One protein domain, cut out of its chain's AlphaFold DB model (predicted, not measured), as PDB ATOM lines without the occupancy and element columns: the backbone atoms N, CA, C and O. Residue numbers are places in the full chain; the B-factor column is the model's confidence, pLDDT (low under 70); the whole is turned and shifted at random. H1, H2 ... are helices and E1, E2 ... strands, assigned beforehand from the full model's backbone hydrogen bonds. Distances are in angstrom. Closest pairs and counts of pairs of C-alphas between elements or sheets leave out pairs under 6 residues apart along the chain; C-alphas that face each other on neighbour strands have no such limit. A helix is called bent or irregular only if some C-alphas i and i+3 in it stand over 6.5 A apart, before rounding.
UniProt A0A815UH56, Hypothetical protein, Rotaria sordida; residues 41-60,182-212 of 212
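Overview. This is residues 41 to 60 and 182 to 212 of the 212 residues of the protein "Hypothetical protein" of Rotaria sordida (UniProt A0A815UH56). A loose, elongated piece is built on one long strand, E1, with the helix H2 packed beside its first half and the short helix H1 farther along, past the strand's first residue. After H2 the chain folds back in a long stretch without named elements, residues 198 to 212, which passes E1 and H1 and ends as one tip of the rod; the far end of E1 and Asn 60 make the other tip. The printed part has 51 residues, with two named helices and one named strand in the order H1, E1, H2, and its class is mixed, helices and strands. The whole is loose, with a radius of gyration of the C-alphas of 12.8 A, and the C-alphas span 50 by 18 by 16 A.

Along the chain. H1 is the helix of residues 41 to 46, 8.5 A from first to last C-alpha, and it begins at C-alpha 41 at (-20.221, -31.255, 14.159). E1 is the strand of residues 50 to 58, 25.1 A long, from C-alpha 50 at (-30.248, -44.171, 21.228) to C-alpha 58 at (-29.380, -67.568, 12.220). H2 is the helix of residues 187 to 197, 15.0 A long, and it ends at C-alpha 197 at (-25.149, -51.480, 9.305).

Arrangement. H1 and E1 are joined by a tight link of 3 residues, yet they are apart, with no C-alpha of the one within 8 A of the other. E1 pairs with no named strand, but its residues 50 to 51 pair with residues 182 to 183, antiparallel. E1 and H2 have 5 pairs of C-alphas within 8 A; the closest are those of Tyr 53 and Tyr 197, 6.7 A apart, and the centres are 12.4 A apart. H1 and H2 are close but not clearly touching, with 2 pairs of C-alphas within 8 A; the closest are those of Phe 43 and Met 187, 7.2 A apart. Their lines stand at 85 degrees, about perpendicular. In H1 and H2 every O i to N i+4 pair is within hydrogen-bond range, and neither helix is bent.

Size, cuts and confidence. The two C-alphas farthest apart are those of Asn 60 and Tyr 212, 51.3 A. Residues 61 to 181 are not printed; across this cut, which lies in the link from E1 to H2, C-alphas 60 and 182 are 22.7 A apart. The C-alphas of residues 198 to 212 lie 4 to 24 A from the mean of all C-alphas, and Tyr 212 is the chain's last residue. The mean pLDDT of the printed part is 88.9, and residues 210 to 212 are under 70, where the model's confidence is low.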
ATOM      1  N   GLY A  41     -19.478 -32.416  13.651       82.25
ATOM      2  CA  GLY A  41     -20.221 -31.255  14.159       82.25
ATOM      3  C   GLY A  41     -21.732 -31.494  14.180       82.25
ATOM      4  O   GLY A  41     -22.387 -31.252  15.192       82.25
ATOM      5  N   TYR A  42     -22.273 -32.053  13.094       82.12
ATOM      6  CA  TYR A  42     -23.688 -32.410  13.008       82.12
ATOM      7  C   TYR A  42     -24.063 -33.481  14.041       82.12
ATOM      8  O   TYR A  42     -25.066 -33.330  14.733       82.12
ATOM      9  N   PHE A  43     -23.238 -34.519  14.213       87.19
ATOM     10  CA  PHE A  43     -23.458 -35.562  15.216       87.19
ATOM     11  C   PHE A  43     -23.491 -34.996  16.642       87.19
ATOM     12  O   PHE A  43     -24.397 -35.323  17.409       87.19
ATOM     13  N   HIS A  44     -22.556 -34.108  16.991       86.62
ATOM     14  CA  HIS A  44     -22.518 -33.479  18.313       86.62
ATOM     15  C   HIS A  44     -23.730 -32.590  18.587       86.62
ATOM     16  O   HIS A  44     -24.245 -32.607  19.703       86.62
ATOM     17  N   ILE A  45     -24.207 -31.844  17.587       87.31
ATOM     18  CA  ILE A  45     -25.436 -31.054  17.728       87.31
ATOM     19  C   ILE A  45     -26.643 -31.979  17.868       87.31
ATOM     20  O   ILE A  45     -27.497 -31.764  18.728       87.31
ATOM     21  N   CYS A  46     -26.695 -33.017  17.037       88.38
ATOM     22  CA  CYS A  46     -27.807 -33.945  16.971       88.38
ATOM     23  C   CYS A  46     -27.965 -34.783  18.245       88.38
ATOM     24  O   CYS A  46     -29.095 -35.085  18.631       88.38
ATOM     25  N   SER A  47     -26.840 -35.135  18.886       88.81
ATOM     26  CA  SER A  47     -26.734 -35.831  20.176       88.81
ATOM     27  C   SER A  47     -27.802 -36.924  20.344       88.81
ATOM     28  O   SER A  47     -28.744 -36.753  21.119       88.81
ATOM     29  N   PRO A  48     -27.743 -38.015  19.561       91.81
ATOM     30  CA  PRO A  48     -28.800 -39.021  19.553       91.81
ATOM     31  C   PRO A  48     -28.910 -39.738  20.908       91.81
ATOM     32  O   PRO A  48     -27.911 -40.166  21.484       91.81
ATOM     33  N   ASN A  49     -30.139 -39.932  21.396       92.19
ATOM     34  CA  ASN A  49     -30.378 -40.618  22.675       92.19
ATOM     35  C   ASN A  49     -30.137 -42.130  22.594       92.19
ATOM     36  O   ASN A  49     -29.692 -42.749  23.560       92.19
ATOM     37  N   SER A  50     -30.441 -42.740  21.451       94.81
ATOM     38  CA  SER A  50     -30.248 -44.171  21.228       94.81
ATOM     39  C   SER A  50     -30.148 -44.463  19.743       94.81
ATOM     40  O   SER A  50     -31.004 -44.007  19.003       94.81
ATOM     41  N   CYS A  51     -29.189 -45.263  19.300       95.19
ATOM     42  CA  CYS A  51     -29.168 -45.789  17.939       95.19
ATOM     43  C   CYS A  51     -29.672 -47.229  17.926       95.19
ATOM     44  O   CYS A  51     -29.260 -48.051  18.745       95.19
ATOM     45  N   THR A  52     -30.532 -47.551  16.968       96.81
ATOM     46  CA  THR A  52     -31.043 -48.904  16.750       96.81
ATOM     47  C   THR A  52     -30.630 -49.403  15.382       96.81
ATOM     48  O   THR A  52     -30.744 -48.673  14.403       96.81
ATOM     49  N   TYR A  53     -30.186 -50.647  15.291       96.19
ATOM     50  CA  TYR A  53     -29.867 -51.282  14.016       96.19
ATOM     51  C   TYR A  53     -30.362 -52.718  14.007       96.19
ATOM     52  O   TYR A  53     -30.538 -53.341  15.059       96.19
ATOM     53  N   SER A  54     -30.587 -53.251  12.811       96.12
ATOM     54  CA  SER A  54     -31.093 -54.606  12.640       96.12
ATOM     55  C   SER A  54     -30.150 -55.438  11.787       96.12
ATOM     56  O   SER A  54     -29.601 -54.953  10.804       96.12
ATOM     57  N   TYR A  55     -29.955 -56.701  12.147       94.25
ATOM     58  CA  TYR A  55     -29.121 -57.606  11.364       94.25
ATOM     59  C   TYR A  55     -29.727 -58.999  11.280       94.25
ATOM     60  O   TYR A  55     -30.438 -59.456  12.181       94.25
ATOM     61  N   ASN A  56     -29.410 -59.684  10.185       93.31
ATOM     62  CA  ASN A  56     -29.838 -61.053   9.955       93.31
ATOM     63  C   ASN A  56     -29.027 -61.995  10.839       93.31
ATOM     64  O   ASN A  56     -27.796 -62.041  10.771       93.31
ATOM     65  N   ARG A  57     -29.723 -62.776  11.661       90.56
ATOM     66  CA  ARG A  57     -29.128 -63.772  12.543       90.56
ATOM     67  C   ARG A  57     -29.746 -65.137  12.274       90.56
ATOM     68  O   ARG A  57     -30.948 -65.267  12.068       90.56
ATOM     69  N   ARG A  58     -28.913 -66.177  12.278       89.81
ATOM     70  CA  ARG A  58     -29.380 -67.568  12.220       89.81
ATOM     71  C   ARG A  58     -29.963 -67.984  13.566       89.81
ATOM     72  O   ARG A  58     -29.522 -67.504  14.616       89.81
ATOM     73  N   PHE A  59     -30.937 -68.885  13.540       87.56
ATOM     74  CA  PHE A  59     -31.482 -69.462  14.762       87.56
ATOM     75  C   PHE A  59     -30.401 -70.227  15.532       87.56
ATOM     76  O   PHE A  59     -29.593 -70.951  14.956       87.56
ATOM     77  N   ASN A  60     -30.377 -70.046  16.854       87.31
ATOM     78  CA  ASN A  60     -29.531 -70.848  17.734       87.31
ATOM     79  C   ASN A  60     -30.212 -72.204  18.000       87.31
ATOM     80  O   ASN A  60     -31.440 -72.276  18.032       87.31
ATOM     81  N   VAL A 182     -28.322 -49.227  21.149       95.81
ATOM     82  CA  VAL A 182     -27.183 -48.637  21.856       95.81
ATOM     83  C   VAL A 182     -27.615 -47.274  22.366       95.81
ATOM     84  O   VAL A 182     -28.062 -46.441  21.581       95.81
ATOM     85  N   TYR A 183     -27.513 -47.052  23.672       95.00
ATOM     86  CA  TYR A 183     -27.899 -45.794  24.307       95.00
ATOM     87  C   TYR A 183     -26.710 -44.841  24.359       95.00
ATOM     88  O   TYR A 183     -25.610 -45.274  24.683       95.00
ATOM     89  N   GLN A 184     -26.953 -43.564  24.058       91.88
ATOM     90  CA  GLN A 184     -25.953 -42.488  24.091       91.88
ATOM     91  C   GLN A 184     -24.627 -42.867  23.398       91.88
ATOM     92  O   GLN A 184     -23.575 -42.879  24.039       91.88
ATOM     93  N   PRO A 185     -24.661 -43.210  22.097       93.50
ATOM     94  CA  PRO A 185     -23.478 -43.686  21.393       93.50
ATOM     95  C   PRO A 185     -22.414 -42.591  21.290       93.50
ATOM     96  O   PRO A 185     -22.714 -41.420  21.043       93.50
ATOM     97  N   SER A 186     -21.151 -42.989  21.414       93.25
ATOM     98  CA  SER A 186     -20.026 -42.121  21.060       93.25
ATOM     99  C   SER A 186     -19.937 -41.913  19.539       93.25
ATOM    100  O   SER A 186     -20.454 -42.715  18.759       93.25
ATOM    101  N   MET A 187     -19.235 -40.862  19.091       90.75
ATOM    102  CA  MET A 187     -19.014 -40.618  17.653       90.75
ATOM    103  C   MET A 187     -18.344 -41.821  16.968       90.75
ATOM    104  O   MET A 187     -18.752 -42.238  15.889       90.75
ATOM    105  N   ASN A 188     -17.359 -42.432  17.633       92.44
ATOM    106  CA  ASN A 188     -16.655 -43.597  17.103       92.44
ATOM    107  C   ASN A 188     -17.567 -44.836  17.013       92.44
ATOM    108  O   ASN A 188     -17.516 -45.566  16.026       92.44
ATOM    109  N   GLU A 189     -18.439 -45.070  18.000       92.94
ATOM    110  CA  GLU A 189     -19.435 -46.151  17.916       92.94
ATOM    111  C   GLU A 189     -20.435 -45.921  16.790       92.94
ATOM    112  O   GLU A 189     -20.743 -46.857  16.053       92.94
ATOM    113  N   TYR A 190     -20.926 -44.690  16.627       92.12
ATOM    114  CA  TYR A 190     -21.797 -44.348  15.509       92.12
ATOM    115  C   TYR A 190     -21.116 -44.649  14.171       92.12
ATOM    116  O   TYR A 190     -21.709 -45.320  13.328       92.12
ATOM    117  N   GLU A 191     -19.863 -44.231  13.986       91.56
ATOM    118  CA  GLU A 191     -19.115 -44.509  12.758       91.56
ATOM    119  C   GLU A 191     -18.931 -46.009  12.505       91.56
ATOM    120  O   GLU A 191     -19.079 -46.467  11.370       91.56
ATOM    121  N   GLN A 192     -18.630 -46.791  13.543       94.31
ATOM    122  CA  GLN A 192     -18.497 -48.246  13.430       94.31
ATOM    123  C   GLN A 192     -19.821 -48.903  13.033       94.31
ATOM    124  O   GLN A 192     -19.862 -49.711  12.102       94.31
ATOM    125  N   LEU A 193     -20.914 -48.522  13.697       94.38
ATOM    126  CA  LEU A 193     -22.249 -49.023  13.386       94.38
ATOM    127  C   LEU A 193     -22.693 -48.602  11.987       94.38
ATOM    128  O   LEU A 193     -23.280 -49.410  11.275       94.38
ATOM    129  N   TYR A 194     -22.386 -47.376  11.568       92.31
ATOM    130  CA  TYR A 194     -22.720 -46.879  10.238       92.31
ATOM    131  C   TYR A 194     -21.938 -47.631   9.160       92.31
ATOM    132  O   TYR A 194     -22.523 -48.066   8.173       92.31
ATOM    133  N   LYS A 195     -20.640 -47.890   9.369       93.19
ATOM    134  CA  LYS A 195     -19.828 -48.695   8.441       93.19
ATOM    135  C   LYS A 195     -20.376 -50.109   8.252       93.19
ATOM    136  O   LYS A 195     -20.304 -50.636   7.147       93.19
ATOM    137  N   GLN A 196     -20.905 -50.726   9.308       94.75
ATOM    138  CA  GLN A 196     -21.347 -52.121   9.267       94.75
ATOM    139  C   GLN A 196     -22.838 -52.298   8.936       94.75
ATOM    140  O   GLN A 196     -23.214 -53.293   8.318       94.75
ATOM    141  N   TYR A 197     -23.688 -51.355   9.340       95.31
ATOM    142  CA  TYR A 197     -25.149 -51.480   9.305       95.31
ATOM    143  C   TYR A 197     -25.841 -50.256   8.688       95.31
ATOM    144  O   TYR A 197     -27.006 -50.010   8.999       95.31
ATOM    145  N   SER A 198     -25.163 -49.506   7.811       92.69
ATOM    146  CA  SER A 198     -25.666 -48.263   7.190       92.69
ATOM    147  C   SER A 198     -27.114 -48.339   6.700       92.69
ATOM    148  O   SER A 198     -27.871 -47.395   6.891       92.69
ATOM    149  N   SER A 199     -27.522 -49.464   6.109       93.38
ATOM    150  CA  SER A 199     -28.859 -49.652   5.533       93.38
ATOM    151  C   SER A 199     -29.993 -49.785   6.551       93.38
ATOM    152  O   SER A 199     -31.154 -49.638   6.183       93.38
ATOM    153  N   THR A 200     -29.688 -50.092   7.814       95.81
ATOM    154  CA  THR A 200     -30.703 -50.329   8.861       95.81
ATOM    155  C   THR A 200     -30.468 -49.519  10.131       95.81
ATOM    156  O   THR A 200     -31.310 -49.528  11.030       95.81
ATOM    157  N   LEU A 201     -29.325 -48.838  10.232       95.50
ATOM    158  CA  LEU A 201     -28.993 -47.992  11.363       95.50
ATOM    159  C   LEU A 201     -29.931 -46.786  11.395       95.50
ATOM    160  O   LEU A 201     -30.014 -46.009  10.451       95.50
ATOM    161  N   THR A 202     -30.608 -46.619  12.521       94.56
ATOM    162  CA  THR A 202     -31.506 -45.502  12.790       94.56
ATOM    163  C   THR A 202     -31.085 -44.837  14.089       94.56
ATOM    164  O   THR A 202     -31.055 -45.476  15.140       94.56
ATOM    165  N   CYS A 203     -30.771 -43.549  14.016       92.75
ATOM    166  CA  CYS A 203     -30.372 -42.732  15.156       92.75
ATOM    167  C   CYS A 203     -31.267 -41.480  15.191       92.75
ATOM    168  O   CYS A 203     -30.990 -40.524  14.466       92.75
ATOM    169  N   PRO A 204     -32.364 -41.475  15.969       91.69
ATOM    170  CA  PRO A 204     -33.207 -40.304  16.126       91.69
ATOM    171  C   PRO A 204     -32.422 -39.171  16.791       91.69
ATOM    172  O   PRO A 204     -31.742 -39.354  17.805       91.69
ATOM    173  N   CYS A 205     -32.545 -37.992  16.196       89.06
ATOM    174  CA  CYS A 205     -31.904 -36.771  16.647       89.06
ATOM    175  C   CYS A 205     -32.657 -36.174  17.839       89.06
ATOM    176  O   CYS A 205     -33.885 -36.114  17.814       89.06
ATOM    177  N   THR A 206     -31.953 -35.708  18.870       86.50
ATOM    178  CA  THR A 206     -32.607 -35.072  20.031       86.50
ATOM    179  C   THR A 206     -32.846 -33.587  19.821       86.50
ATOM    180  O   THR A 206     -33.784 -33.026  20.384       86.50
ATOM    181  N   ARG A 207     -32.020 -32.950  18.986       81.25
ATOM    182  CA  ARG A 207     -32.134 -31.536  18.625       81.25
ATOM    183  C   ARG A 207     -32.397 -31.410  17.133       81.25
ATOM    184  O   ARG A 207     -31.555 -31.766  16.321       81.25
ATOM    185  N   LEU A 208     -33.571 -30.893  16.782       71.31
ATOM    186  CA  LEU A 208     -34.016 -30.754  15.390       71.31
ATOM    187  C   LEU A 208     -33.603 -29.421  14.743       71.31
ATOM    188  O   LEU A 208     -33.835 -29.227  13.555       71.31
ATOM    189  N   SER A 209     -33.001 -28.500  15.500       71.38
ATOM    190  CA  SER A 209     -32.625 -27.175  15.005       71.38
ATOM    191  C   SER A 209     -31.265 -26.730  15.531       71.38
ATOM    192  O   SER A 209     -30.988 -26.831  16.728       71.38
ATOM    193  N   VAL A 210     -30.456 -26.177  14.631       62.97
ATOM    194  CA  VAL A 210     -29.220 -25.453  14.943       62.97
ATOM    195  C   VAL A 210     -29.576 -23.970  15.059       62.97
ATOM    196  O   VAL A 210     -30.192 -23.433  14.139       62.97
ATOM    197  N   SER A 211     -29.236 -23.301  16.166       59.81
ATOM    198  CA  SER A 211     -29.311 -21.834  16.205       59.81
ATOM    199  C   SER A 211     -28.119 -21.271  15.432       59.81
ATOM    200  O   SER A 211     -26.982 -21.595  15.779       59.81
ATOM    201  N   TYR A 212     -28.395 -20.482  14.396       52.56
ATOM    202  CA  TYR A 212     -27.392 -19.749  13.619       52.56
ATOM    203  C   TYR A 212     -26.941 -18.475  14.333       52.56
ATOM    204  O   TYR A 212     -27.791 -17.859  15.018       52.56
TER     205      TYR A 212